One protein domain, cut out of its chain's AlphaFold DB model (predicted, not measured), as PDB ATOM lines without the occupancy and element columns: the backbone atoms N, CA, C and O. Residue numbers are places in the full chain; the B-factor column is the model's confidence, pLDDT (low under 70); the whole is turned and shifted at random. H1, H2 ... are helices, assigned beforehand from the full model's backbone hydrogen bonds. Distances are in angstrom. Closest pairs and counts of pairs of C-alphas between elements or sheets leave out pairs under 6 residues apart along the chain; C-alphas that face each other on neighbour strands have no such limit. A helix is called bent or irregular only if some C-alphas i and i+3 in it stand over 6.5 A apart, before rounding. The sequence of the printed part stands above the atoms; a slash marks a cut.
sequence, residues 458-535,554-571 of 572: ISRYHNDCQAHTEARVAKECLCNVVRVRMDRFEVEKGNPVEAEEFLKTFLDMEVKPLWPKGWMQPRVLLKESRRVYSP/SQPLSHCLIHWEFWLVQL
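Overview. This is residues 458 to 535 and 554 to 571 of the 572 residues of an uncharacterized protein of Esox lucius (UniProt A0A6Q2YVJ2). One long helix, H1, makes the longest axis, and H2 folds back from its end to form a V with it. H3 runs from H2 across to H1 and packs on both legs of the V, while H4 packs slantwise on H1 nearer its beginning; residues 458 to 463 of H1 stick out alone. The printed part has 96 residues with four named helices in the order H1, H2, H3, H4 and no named strand, an all-helix domain. It is only just compact, close to loose, with a radius of gyration of the C-alphas of 14.9 A, and elongated, spanning 52 by 29 by 23 A.

Arrangement. H1, residues 458 to 493, is the hub, touching three helices. H2, residues 496 to 514, forms a helical hairpin with it: they run opposite ways at a steep tilt of 43 degrees. H1 touches H2 with residues 482 to 490 alone, and the closest C-alphas, of Phe 489 and Ala 499, are 7.2 A apart. H2 has a kink of 29 degrees near residue 508. H3, residues 522 to 531, touches H2 at a steep tilt of 60 degrees, opposite ways, the closest C-alphas being those of Asp 508 and Pro 522 at 5.8 A. H3 also touches H1, about perpendicular at 81 degrees, with the C-alphas of Cys 479 and Ser 529 closest at 5.9 A. H4, residues 557 to 569, touches residues 467 to 474 of H1 at a steep tilt of 57 degrees, opposite ways; the closest C-alphas, of Ala 471 and Trp 567, are 5.4 A apart. The helix packing is mostly crossed, with no touching pair at a shallow tilt. H2 and H4 are close but not clearly touching, with the C-alphas of Leu 514 and Leu 561 closest at 7.7 A, and H3 and H4 are apart. Every O i to N i+4 pair is within hydrogen-bond range in H1, against 9 of 15 in H2, 4 of 6 in H3 and 7 of 9 in H4.

Along the chain. H1 begins at C-alpha 458, (-16.674, -20.808, 18.628), and ends at C-alpha 493, (10.101, 23.259, 11.948), 52.0 A away. H2 measures 26.6 A from first to last C-alpha; it is neither bent nor irregular, but only just: C-alphas 509 and 512 are 6.4 A apart. H3 measures 15.1 A. H4 measures 18.8 A and ends at C-alpha 569, (0.448, -12.196, 20.484).

Size, cuts and confidence. The two C-alphas farthest apart are those of Ile 458 and Lys 493, at 52.0 A. The link from H1 to H2 is tight and that from H2 to H3 short. Residues 536 to 553 are not printed, and C-alphas 535 and 554 are 31.8 A apart across this cut, which lies between H3 and H4. The mean pLDDT of the printed part is 75.4; residues 493 to 497, 534 to 535 and 554 to 571 are under 70, and H4 has a mean of 44.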
ATOM      1  N   ILE A 458     -16.010 -22.100  18.397       95.06
ATOM      2  CA  ILE A 458     -16.674 -20.808  18.628       95.06
ATOM      3  C   ILE A 458     -15.795 -19.907  19.506       95.06
ATOM      4  O   ILE A 458     -15.638 -18.724  19.210       95.06
ATOM      5  N   SER A 459     -15.170 -20.456  20.554       95.75
ATOM      6  CA  SER A 459     -14.245 -19.700  21.406       95.75
ATOM      7  C   SER A 459     -13.012 -19.215  20.638       95.75
ATOM      8  O   SER A 459     -12.625 -18.062  20.813       95.75
ATOM      9  N   ARG A 460     -12.431 -20.042  19.756       93.06
ATOM     10  CA  ARG A 460     -11.341 -19.628  18.855       93.06
ATOM     11  C   ARG A 460     -11.770 -18.470  17.961       93.06
ATOM     12  O   ARG A 460     -11.154 -17.415  18.026       93.06
ATOM     13  N   TYR A 461     -12.873 -18.634  17.232       93.69
ATOM     14  CA  TYR A 461     -13.414 -17.598  16.350       93.69
ATOM     15  C   TYR A 461     -13.644 -16.262  17.078       93.69
ATOM     16  O   TYR A 461     -13.203 -15.221  16.600       93.69
ATOM     17  N   HIS A 462     -14.254 -16.273  18.268       95.69
ATOM     18  CA  HIS A 462     -14.438 -15.048  19.054       95.69
ATOM     19  C   HIS A 462     -13.112 -14.406  19.489       95.69
ATOM     20  O   HIS A 462     -12.984 -13.184  19.401       95.69
ATOM     21  N   ASN A 463     -12.120 -15.200  19.906       93.25
ATOM     22  CA  ASN A 463     -10.794 -14.693  20.264       93.25
ATOM     23  C   ASN A 463     -10.079 -14.074  19.049       93.25
ATOM     24  O   ASN A 463      -9.509 -12.993  19.166       93.25
ATOM     25  N   ASP A 464     -10.153 -14.713  17.879       87.44
ATOM     26  CA  ASP A 464      -9.544 -14.218  16.640       87.44
ATOM     27  C   ASP A 464     -10.235 -12.931  16.143       87.44
ATOM     28  O   ASP A 464      -9.564 -11.965  15.768       87.44
ATOM     29  N   CYS A 465     -11.569 -12.848  16.226       91.50
ATOM     30  CA  CYS A 465     -12.323 -11.621  15.945       91.50
ATOM     31  C   CYS A 465     -11.997 -10.482  16.925       91.50
ATOM     32  O   CYS A 465     -11.901  -9.322  16.502       91.50
ATOM     33  N   GLN A 466     -11.805 -10.784  18.215       90.94
ATOM     34  CA  GLN A 466     -11.356  -9.799  19.200       90.94
ATOM     35  C   GLN A 466      -9.940  -9.317  18.864       90.94
ATOM     36  O   GLN A 466      -9.752  -8.118  18.666       90.94
ATOM     37  N   ALA A 467      -8.977 -10.228  18.703       83.38
ATOM     38  CA  ALA A 467      -7.588  -9.895  18.392       83.38
ATOM     39  C   ALA A 467      -7.464  -9.087  17.086       83.38
ATOM     40  O   ALA A 467      -6.698  -8.125  17.022       83.38
ATOM     41  N   HIS A 468      -8.262  -9.401  16.059       82.38
ATOM     42  CA  HIS A 468      -8.334  -8.600  14.835       82.38
ATOM     43  C   HIS A 468      -8.903  -7.189  15.080       82.38
ATOM     44  O   HIS A 468      -8.373  -6.202  14.560       82.38
ATOM     45  N   THR A 469      -9.949  -7.068  15.900       86.69
ATOM     46  CA  THR A 469     -10.548  -5.773  16.265       86.69
ATOM     47  C   THR A 469      -9.570  -4.909  17.062       86.69
ATOM     48  O   THR A 469      -9.404  -3.726  16.763       86.69
ATOM     49  N   GLU A 470      -8.863  -5.495  18.023       83.56
ATOM     50  CA  GLU A 470      -7.846  -4.823  18.836       83.56
ATOM     51  C   GLU A 470      -6.625  -4.438  17.996       83.56
ATOM     52  O   GLU A 470      -6.151  -3.306  18.084       83.56
ATOM     53  N   ALA A 471      -6.190  -5.305  17.075       81.38
ATOM     54  CA  ALA A 471      -5.173  -4.980  16.079       81.38
ATOM     55  C   ALA A 471      -5.586  -3.799  15.185       81.38
ATOM     56  O   ALA A 471      -4.742  -2.969  14.840       81.38
ATOM     57  N   ARG A 472      -6.869  -3.695  14.803       84.81
ATOM     58  CA  ARG A 472      -7.403  -2.554  14.041       84.81
ATOM     59  C   ARG A 472      -7.350  -1.265  14.865       84.81
ATOM     60  O   ARG A 472      -6.861  -0.256  14.361       84.81
ATOM     61  N   VAL A 473      -7.778  -1.312  16.129       86.69
ATOM     62  CA  VAL A 473      -7.741  -0.162  17.050       86.69
ATOM     63  C   VAL A 473      -6.303   0.284  17.335       86.69
ATOM     64  O   VAL A 473      -6.013   1.470  17.221       86.69
ATOM     65  N   ALA A 474      -5.368  -0.632  17.605       83.81
ATOM     66  CA  ALA A 474      -3.962  -0.299  17.862       83.81
ATOM     67  C   ALA A 474      -3.296   0.418  16.668       83.81
ATOM     68  O   ALA A 474      -2.568   1.400  16.848       83.81
ATOM     69  N   LYS A 475      -3.597  -0.014  15.433       83.69
ATOM     70  CA  LYS A 475      -3.164   0.666  14.198       83.69
ATOM     71  C   LYS A 475      -3.753   2.073  14.081       83.69
ATOM     72  O   LYS A 475      -3.041   3.002  13.701       83.69
ATOM     73  N   GLU A 476      -5.027   2.247  14.424       86.00
ATOM     74  CA  GLU A 476      -5.717   3.540  14.396       86.00
ATOM     75  C   GLU A 476      -5.172   4.504  15.472       86.00
ATOM     76  O   GLU A 476      -4.883   5.665  15.176       86.00
ATOM     77  N   CYS A 477      -4.889   4.007  16.680       87.25
ATOM     78  CA  CYS A 477      -4.176   4.738  17.731       87.25
ATOM     79  C   CYS A 477      -2.778   5.182  17.272       87.25
ATOM     80  O   CYS A 477      -2.443   6.358  17.414       87.25
ATOM     81  N   LEU A 478      -1.983   4.289  16.666       87.69
ATOM     82  CA  LEU A 478      -0.672   4.633  16.098       87.69
ATOM     83  C   LEU A 478      -0.791   5.722  15.019       87.69
ATOM     84  O   LEU A 478      -0.017   6.679  15.024       87.69
ATOM     85  N   CYS A 479      -1.780   5.615  14.129       85.94
ATOM     86  CA  CYS A 479      -2.064   6.614  13.098       85.94
ATOM     87  C   CYS A 479      -2.405   7.991  13.696       85.94
ATOM     88  O   CYS A 479      -1.892   9.009  13.230       85.94
ATOM     89  N   ASN A 480      -3.229   8.033  14.746       86.94
ATOM     90  CA  ASN A 480      -3.623   9.273  15.420       86.94
ATOM     91  C   ASN A 480      -2.454   9.909  16.198       86.94
ATOM     92  O   ASN A 480      -2.251  11.119  16.109       86.94
ATOM     93  N   VAL A 481      -1.642   9.100  16.888       88.56
ATOM     94  CA  VAL A 481      -0.420   9.545  17.585       88.56
ATOM     95  C   VAL A 481       0.610  10.109  16.601       88.56
ATOM     96  O   VAL A 481       1.173  11.175  16.851       88.56
ATOM     97  N   VAL A 482       0.822   9.444  15.459       88.75
ATOM     98  CA  VAL A 482       1.688   9.954  14.382       88.75
ATOM     99  C   VAL A 482       1.165  11.281  13.837       88.75
ATOM    100  O   VAL A 482       1.970  12.193  13.671       88.75
ATOM    101  N   ARG A 483      -0.151  11.422  13.608       86.75
ATOM    102  CA  ARG A 483      -0.753  12.668  13.103       86.75
ATOM    103  C   ARG A 483      -0.436  13.846  14.021       86.75
ATOM    104  O   ARG A 483       0.318  14.724  13.627       86.75
ATOM    105  N   VAL A 484      -0.853  13.775  15.287       87.56
ATOM    106  CA  VAL A 484      -0.645  14.851  16.278       87.56
ATOM    107  C   VAL A 484       0.843  15.193  16.464       87.56
ATOM    108  O   VAL A 484       1.197  16.349  16.705       87.56
ATOM    109  N   ARG A 485       1.744  14.207  16.332       86.31
ATOM    110  CA  ARG A 485       3.196  14.431  16.414       86.31
ATOM    111  C   ARG A 485       3.773  15.106  15.163       86.31
ATOM    112  O   ARG A 485       4.700  15.901  15.309       86.31
ATOM    113  N   MET A 486       3.240  14.818  13.974       86.12
ATOM    114  CA  MET A 486       3.610  15.475  12.713       86.12
ATOM    115  C   MET A 486       3.008  16.879  12.601       86.12
ATOM    116  O   MET A 486       3.750  17.808  12.310       86.12
ATOM    117  N   ASP A 487       1.727  17.062  12.936       83.69
ATOM    118  CA  ASP A 487       1.046  18.368  12.930       83.69
ATOM    119  C   ASP A 487       1.832  19.394  13.772       83.69
ATOM    120  O   ASP A 487       2.075  20.530  13.360       83.69
ATOM    121  N   ARG A 488       2.319  18.963  14.945       82.50
ATOM    122  CA  ARG A 488       3.195  19.769  15.806       82.50
ATOM    123  C   ARG A 488       4.571  20.041  15.179       82.50
ATOM    124  O   ARG A 488       5.095  21.139  15.348       82.50
ATOM    125  N   PHE A 489       5.162  19.077  14.475       81.62
ATOM    126  CA  PHE A 489       6.455  19.260  13.805       81.62
ATOM    127  C   PHE A 489       6.367  20.245  12.633       81.62
ATOM    128  O   PHE A 489       7.268  21.065  12.456       81.62
ATOM    129  N   GLU A 490       5.287  20.207  11.849       80.12
ATOM    130  CA  GLU A 490       5.074  21.159  10.753       80.12
ATOM    131  C   GLU A 490       5.000  22.601  11.281       80.12
ATOM    132  O   GLU A 490       5.638  23.486  10.711       80.12
ATOM    133  N   VAL A 491       4.340  22.812  12.428       74.75
ATOM    134  CA  VAL A 491       4.295  24.107  13.135       74.75
ATOM    135  C   VAL A 491       5.649  24.509  13.742       74.75
ATOM    136  O   VAL A 491       5.992  25.690  13.722       74.75
ATOM    137  N   GLU A 492       6.431  23.569  14.287       73.62
ATOM    138  CA  GLU A 492       7.711  23.876  14.949       73.62
ATOM    139  C   GLU A 492       8.909  24.022  13.989       73.62
ATOM    140  O   GLU A 492       9.862  24.724  14.334       73.62
ATOM    141  N   LYS A 493       8.908  23.357  12.820       66.94
ATOM    142  CA  LYS A 493      10.101  23.259  11.948       66.94
ATOM    143  C   LYS A 493       9.884  23.342  10.435       66.94
ATOM    144  O   LYS A 493      10.835  23.676   9.733       66.94
ATOM    145  N   GLY A 494       8.699  23.032   9.907       61.56
ATOM    146  CA  GLY A 494       8.323  23.272   8.499       61.56
ATOM    147  C   GLY A 494       9.150  22.608   7.373       61.56
ATOM    148  O   GLY A 494       8.831  22.817   6.203       61.56
ATOM    149  N   ASN A 495      10.199  21.826   7.663       68.75
ATOM    150  CA  ASN A 495      11.087  21.235   6.651       68.75
ATOM    151  C   ASN A 495      10.779  19.737   6.414       68.75
ATOM    152  O   ASN A 495      11.036  18.919   7.304       68.75
ATOM    153  N   PRO A 496      10.299  19.330   5.221       61.19
ATOM    154  CA  PRO A 496       9.875  17.951   4.963       61.19
ATOM    155  C   PRO A 496      11.024  16.930   4.935       61.19
ATOM    156  O   PRO A 496      10.773  15.741   5.117       61.19
ATOM    157  N   VAL A 497      12.279  17.355   4.734       61.84
ATOM    158  CA  VAL A 497      13.436  16.437   4.763       61.84
ATOM    159  C   VAL A 497      13.768  16.022   6.198       61.84
ATOM    160  O   VAL A 497      14.085  14.864   6.456       61.84
ATOM    161  N   GLU A 498      13.641  16.948   7.149       76.12
ATOM    162  CA  GLU A 498      13.851  16.669   8.573       76.12
ATOM    163  C   GLU A 498      12.663  15.897   9.183       76.12
ATOM    164  O   GLU A 498      12.849  15.115  10.114       76.12
ATOM    165  N   ALA A 499      11.457  16.041   8.621       77.25
ATOM    166  CA  ALA A 499      10.245  15.370   9.096       77.25
ATOM    167  C   ALA A 499      10.319  13.830   9.051       77.25
ATOM    168  O   ALA A 499       9.880  13.174   9.996       77.25
ATOM    169  N   GLU A 500      10.903  13.223   8.007       82.25
ATOM    170  CA  GLU A 500      11.035  11.755   7.939       82.25
ATOM    171  C   GLU A 500      12.079  11.221   8.940       82.25
ATOM    172  O   GLU A 500      11.877  10.162   9.545       82.25
ATOM    173  N   GLU A 501      13.163  11.965   9.194       85.12
ATOM    174  CA  GLU A 501      14.135  11.617  10.238       85.12
ATOM    175  C   GLU A 501      13.567  11.822  11.649       85.12
ATOM    176  O   GLU A 501      13.789  10.984  12.529       85.12
ATOM    177  N   PHE A 502      12.767  12.871  11.856       86.00
ATOM    178  CA  PHE A 502      12.038  13.109  13.099       86.00
ATOM    179  C   PHE A 502      10.999  12.011  13.365       86.00
ATOM    180  O   PHE A 502      11.014  11.425  14.446       86.00
ATOM    181  N   LEU A 503      10.171  11.642  12.376       87.81
ATOM    182  CA  LEU A 503       9.209  10.535  12.482       87.81
ATOM    183  C   LEU A 503       9.909   9.221  12.844       87.81
ATOM    184  O   LEU A 503       9.501   8.526  13.771       87.81
ATOM    185  N   LYS A 504      10.998   8.888  12.148       88.88
ATOM    186  CA  LYS A 504      11.805   7.692  12.418       88.88
ATOM    187  C   LYS A 504      12.397   7.696  13.835       88.88
ATOM    188  O   LYS A 504      12.408   6.651  14.480       88.88
ATOM    189  N   THR A 505      12.861   8.849  14.317       89.56
ATOM    190  CA  THR A 505      13.423   9.008  15.670       89.56
ATOM    191  C   THR A 505      12.337   8.875  16.738       89.56
ATOM    192  O   THR A 505      12.493   8.090  17.669       89.56
ATOM    193  N   PHE A 506      11.198   9.548  16.560       89.81
ATOM    194  CA  PHE A 506      10.009   9.426  17.406       89.81
ATOM    195  C   PHE A 506       9.528   7.970  17.518       89.81
ATOM    196  O   PHE A 506       9.310   7.456  18.618       89.81
ATOM    197  N   LEU A 507       9.428   7.267  16.385       90.06
ATOM    198  CA  LEU A 507       8.991   5.872  16.361       90.06
ATOM    199  C   LEU A 507       9.986   4.917  17.045       90.06
ATOM    200  O   LEU A 507       9.549   3.924  17.621       90.06
ATOM    201  N   ASP A 508      11.294   5.197  17.016       89.00
ATOM    202  CA  ASP A 508      12.328   4.363  17.656       89.00
ATOM    203  C   ASP A 508      12.536   4.683  19.154       89.00
ATOM    204  O   ASP A 508      12.893   3.783  19.916       89.00
ATOM    205  N   MET A 509      12.293   5.934  19.579       87.19
ATOM    206  CA  MET A 509      12.562   6.427  20.942       87.19
ATOM    207  C   MET A 509      11.341   6.560  21.858       87.19
ATOM    208  O   MET A 509      11.494   6.379  23.062       87.19
ATOM    209  N   GLU A 510      10.161   6.896  21.336       86.81
ATOM    210  CA  GLU A 510       8.954   7.127  22.151       86.81
ATOM    211  C   GLU A 510       7.913   6.024  21.951       86.81
ATOM    212  O   GLU A 510       7.325   5.551  22.918       86.81
ATOM    213  N   VAL A 511       7.723   5.565  20.708       87.06
ATOM    214  CA  VAL A 511       6.728   4.529  20.393       87.06
ATOM    215  C   VAL A 511       7.281   3.131  20.679       87.06
ATOM    216  O   VAL A 511       6.831   2.474  21.611       87.06
ATOM    217  N   LYS A 512       8.295   2.667  19.940       85.50
ATOM    218  CA  LYS A 512       8.859   1.306  20.051       85.50
ATOM    219  C   LYS A 512       9.151   0.800  21.482       85.50
ATOM    220  O   LYS A 512       8.951  -0.396  21.691       85.50
ATOM    221  N   PRO A 513       9.605   1.606  22.468       87.88
ATOM    222  CA  PRO A 513       9.828   1.115  23.833       87.88
ATOM    223  C   PRO A 513       8.571   0.661  24.590       87.88
ATOM    224  O   PRO A 513       8.714   0.040  25.640       87.88
ATOM    225  N   LEU A 514       7.366   0.926  24.067       81.38
ATOM    226  CA  LEU A 514       6.106   0.372  24.580       81.38
ATOM    227  C   LEU A 514       5.975  -1.150  24.338       81.38
ATOM    228  O   LEU A 514       5.123  -1.788  24.945       81.38
ATOM    229  N   TRP A 515       6.821  -1.742  23.483       81.19
ATOM    230  CA  TRP A 515       6.879  -3.183  23.225       81.19
ATOM    231  C   TRP A 515       8.063  -3.832  23.968       81.19
ATOM    232  O   TRP A 515       9.156  -3.250  24.023       81.19
ATOM    233  N   PRO A 516       7.933  -5.089  24.432       79.38
ATOM    234  CA  PRO A 516       9.065  -5.894  24.872       79.38
ATOM    235  C   PRO A 516      10.176  -5.994  23.808       79.38
ATOM    236  O   PRO A 516       9.946  -6.030  22.595       79.38
ATOM    237  N   LYS A 517      11.431  -6.040  24.272       81.19
ATOM    238  CA  LYS A 517      12.620  -5.937  23.409       81.19
ATOM    239  C   LYS A 517      12.650  -7.047  22.353       81.19
ATOM    240  O   LYS A 517      12.713  -8.223  22.687       81.19
ATOM    241  N   GLY A 518      12.679  -6.644  21.082       78.44
ATOM    242  CA  GLY A 518      12.755  -7.539  19.922       78.44
ATOM    243  C   GLY A 518      11.424  -7.769  19.201       78.44
ATOM    244  O   GLY A 518      11.455  -8.078  18.015       78.44
ATOM    245  N   TRP A 519      10.283  -7.535  19.859       77.00
ATOM    246  CA  TRP A 519       8.955  -7.800  19.287       77.00
ATOM    247  C   TRP A 519       8.536  -6.756  18.242       77.00
ATOM    248  O   TRP A 519       7.730  -7.051  17.367       77.00
ATOM    249  N   MET A 520       9.099  -5.540  18.289       85.50
ATOM    250  CA  MET A 520       8.781  -4.481  17.328       85.50
ATOM    251  C   MET A 520      10.005  -3.877  16.646       85.50
ATOM    252  O   MET A 520      10.998  -3.499  17.275       85.50
ATOM    253  N   GLN A 521       9.904  -3.764  15.321       85.69
ATOM    254  CA  GLN A 521      10.924  -3.180  14.460       85.69
ATOM    255  C   GLN A 521      10.490  -1.786  13.982       85.69
ATOM    256  O   GLN A 521       9.361  -1.640  13.506       85.69
ATOM    257  N   PRO A 522      11.392  -0.785  13.949       84.06
ATOM    258  CA  PRO A 522      11.086   0.548  13.411       84.06
ATOM    259  C   PRO A 522      10.534   0.528  11.985       84.06
ATOM    260  O   PRO A 522       9.747   1.387  11.615       84.06
ATOM    261  N   ARG A 523      10.919  -0.474  11.182       84.06
ATOM    262  CA  ARG A 523      10.431  -0.664   9.809       84.06
ATOM    263  C   ARG A 523       8.939  -0.997   9.729       84.06
ATOM    264  O   ARG A 523       8.319  -0.641   8.736       84.06
ATOM    265  N   VAL A 524       8.377  -1.666  10.737       85.44
ATOM    266  CA  VAL A 524       6.944  -2.004  10.788       85.44
ATOM    267  C   VAL A 524       6.147  -0.766  11.192       85.44
ATOM    268  O   VAL A 524       5.221  -0.382  10.482       85.44
ATOM    269  N   LEU A 525       6.586  -0.061  12.242       85.81
ATOM    270  CA  LEU A 525       6.001   1.221  12.650       85.81
ATOM    271  C   LEU A 525       6.041   2.257  11.514       85.81
ATOM    272  O   LEU A 525       5.029   2.885  11.225       85.81
ATOM    273  N   LEU A 526       7.177   2.376  10.815       85.94
ATOM    274  CA  LEU A 526       7.368   3.290   9.680       85.94
ATOM    275  C   LEU A 526       6.672   2.821   8.383       85.94
ATOM    276  O   LEU A 526       6.575   3.589   7.426       85.94
ATOM    277  N   LYS A 527       6.204   1.566   8.313       87.12
ATOM    278  CA  LYS A 527       5.305   1.100   7.244       87.12
ATOM    279  C   LYS A 527       3.874   1.535   7.548       87.12
ATOM    280  O   LYS A 527       3.217   2.087   6.673       87.12
ATOM    281  N   GLU A 528       3.416   1.336   8.782       85.19
ATOM    282  CA  GLU A 528       2.037   1.646   9.171       85.19
ATOM    283  C   GLU A 528       1.791   3.159   9.304       85.19
ATOM    284  O   GLU A 528       0.748   3.652   8.877       85.19
ATOM    285  N   SER A 529       2.785   3.933   9.758       85.38
ATOM    286  CA  SER A 529       2.708   5.401   9.821       85.38
ATOM    287  C   SER A 529       2.494   6.062   8.452       85.38
ATOM    288  O   SER A 529       1.929   7.154   8.384       85.38
ATOM    289  N   ARG A 530       2.899   5.409   7.348       82.31
ATOM    290  CA  ARG A 530       2.730   5.931   5.977       82.31
ATOM    291  C   ARG A 530       1.284   5.958   5.489       82.31
ATOM    292  O   ARG A 530       1.018   6.591   4.474       82.31
ATOM    293  N   ARG A 531       0.345   5.362   6.235       74.88
ATOM    294  CA  ARG A 531      -1.101   5.575   6.041       74.88
ATOM    295  C   ARG A 531      -1.538   7.015   6.326       74.88
ATOM    296  O   ARG A 531      -2.572   7.435   5.824       74.88
ATOM    297  N   VAL A 532      -0.775   7.747   7.143       75.62
ATOM    298  CA  VAL A 532      -1.070   9.136   7.536       75.62
ATOM    299  C   VAL A 532       0.004  10.101   7.042       75.62
ATOM    300  O   VAL A 532      -0.332  11.179   6.564       75.62
ATOM    301  N   TYR A 533       1.281   9.718   7.125       70.62
ATOM    302  CA  TYR A 533       2.404  10.570   6.736       70.62
ATOM    303  C   TYR A 533       3.224   9.947   5.598       70.62
ATOM    304  O   TYR A 533       4.044   9.053   5.823       70.62
ATOM    305  N   SER A 534       3.014  10.431   4.372       68.38
ATOM    306  CA  SER A 534       3.760  10.000   3.183       68.38
ATOM    307  C   SER A 534       4.676  11.126   2.679       68.38
ATOM    308  O   SER A 534       4.167  12.146   2.203       68.38
ATOM    309  N   PRO A 535       6.016  10.975   2.755       56.12
ATOM    310  CA  PRO A 535       6.956  11.976   2.259       56.12
ATOM    311  C   PRO A 535       6.722  12.295   0.776       56.12
ATOM    312  O   PRO A 535       6.777  11.410  -0.077       56.12
ATOM    313  N   SER A 554      -6.673  11.268  29.426       33.75
ATOM    314  CA  SER A 554      -6.862  11.110  30.870       33.75
ATOM    315  C   SER A 554      -7.360   9.695  31.223       33.75
ATOM    316  O   SER A 554      -7.555   9.362  32.390       33.75
ATOM    317  N   GLN A 555      -7.508   8.807  30.229       31.81
ATOM    318  CA  GLN A 555      -7.455   7.366  30.476       31.81
ATOM    319  C   GLN A 555      -5.984   6.918  30.532       31.81
ATOM    320  O   GLN A 555      -5.180   7.351  29.701       31.81
ATOM    321  N   PRO A 556      -5.594   6.081  31.509       34.69
ATOM    322  CA  PRO A 556      -4.199   5.716  31.701       34.69
ATOM    323  C   PRO A 556      -3.677   4.861  30.541       34.69
ATOM    324  O   PRO A 556      -4.380   3.998  30.013       34.69
ATOM    325  N   LEU A 557      -2.392   5.043  30.215       40.97
ATOM    326  CA  LEU A 557      -1.679   4.285  29.177       40.97
ATOM    327  C   LEU A 557      -1.802   2.760  29.342       40.97
ATOM    328  O   LEU A 557      -1.704   2.042  28.352       40.97
ATOM    329  N   SER A 558      -2.078   2.263  30.554       37.22
ATOM    330  CA  SER A 558      -2.364   0.851  30.826       37.22
ATOM    331  C   SER A 558      -3.513   0.279  29.990       37.22
ATOM    332  O   SER A 558      -3.405  -0.859  29.554       37.22
ATOM    333  N   HIS A 559      -4.579   1.035  29.702       36.94
ATOM    334  CA  HIS A 559      -5.701   0.497  28.917       36.94
ATOM    335  C   HIS A 559      -5.376   0.394  27.420       36.94
ATOM    336  O   HIS A 559      -5.847  -0.517  26.742       36.94
ATOM    337  N   CYS A 560      -4.512   1.281  26.914       40.09
ATOM    338  CA  CYS A 560      -3.920   1.128  25.584       40.09
ATOM    339  C   CYS A 560      -2.925  -0.040  25.558       40.09
ATOM    340  O   CYS A 560      -2.949  -0.824  24.616       40.09
ATOM    341  N   LEU A 561      -2.091  -0.186  26.597       41.81
ATOM    342  CA  LEU A 561      -1.121  -1.279  26.732       41.81
ATOM    343  C   LEU A 561      -1.792  -2.658  26.779       41.81
ATOM    344  O   LEU A 561      -1.273  -3.569  26.153       41.81
ATOM    345  N   ILE A 562      -2.953  -2.817  27.426       44.34
ATOM    346  CA  ILE A 562      -3.687  -4.097  27.457       44.34
ATOM    347  C   ILE A 562      -4.061  -4.559  26.038       44.34
ATOM    348  O   ILE A 562      -3.698  -5.665  25.647       44.34
ATOM    349  N   HIS A 563      -4.693  -3.708  25.222       46.62
ATOM    350  CA  HIS A 563      -4.961  -4.050  23.814       46.62
ATOM    351  C   HIS A 563      -3.667  -4.160  22.977       46.62
ATOM    352  O   HIS A 563      -3.637  -4.841  21.951       46.62
ATOM    353  N   TRP A 564      -2.570  -3.541  23.426       49.12
ATOM    354  CA  TRP A 564      -1.246  -3.704  22.822       49.12
ATOM    355  C   TRP A 564      -0.608  -5.068  23.115       49.12
ATOM    356  O   TRP A 564       0.070  -5.615  22.244       49.12
ATOM    357  N   GLU A 565      -0.847  -5.649  24.295       41.50
ATOM    358  CA  GLU A 565      -0.399  -7.002  24.652       41.50
ATOM    359  C   GLU A 565      -1.160  -8.094  23.887       41.50
ATOM    360  O   GLU A 565      -0.567  -9.121  23.563       41.50
ATOM    361  N   PHE A 566      -2.396  -7.840  23.447       44.31
ATOM    362  CA  PHE A 566      -3.059  -8.696  22.455       44.31
ATOM    363  C   PHE A 566      -2.463  -8.536  21.045       44.31
ATOM    364  O   PHE A 566      -2.204  -9.534  20.370       44.31
ATOM    365  N   TRP A 567      -2.128  -7.310  20.611       48.50
ATOM    366  CA  TRP A 567      -1.433  -7.109  19.325       48.50
ATOM    367  C   TRP A 567      -0.021  -7.720  19.287       48.50
ATOM    368  O   TRP A 567       0.479  -8.061  18.216       48.50
ATOM    369  N   LEU A 568       0.616  -7.882  20.451       46.28
ATOM    370  CA  LEU A 568       1.887  -8.590  20.610       46.28
ATOM    371  C   LEU A 568       1.761 -10.096  20.316       46.28
ATOM    372  O   LEU A 568       2.678 -10.656  19.717       46.28
ATOM    373  N   VAL A 569       0.652 -10.746  20.690       47.94
ATOM    374  CA  VAL A 569       0.448 -12.196  20.484       47.94
ATOM    375  C   VAL A 569       0.232 -12.541  19.007       47.94
ATOM    376  O   VAL A 569       0.829 -13.494  18.519       47.94
ATOM    377  N   GLN A 570      -0.549 -11.744  18.271       43.47
ATOM    378  CA  GLN A 570      -0.938 -12.034  16.877       43.47
ATOM    379  C   GLN A 570       0.169 -11.759  15.825       43.47
ATOM    380  O   GLN A 570      -0.115 -11.682  14.629       43.47
ATOM    381  N   LEU A 571       1.416 -11.534  16.257       41.25
ATOM    382  CA  LEU A 571       2.554 -11.097  15.427       41.25
ATOM    383  C   LEU A 571       3.807 -11.989  15.569       41.25
ATOM    384  O   LEU A 571       4.867 -11.634  15.042       41.25
TER     385      LEU A 571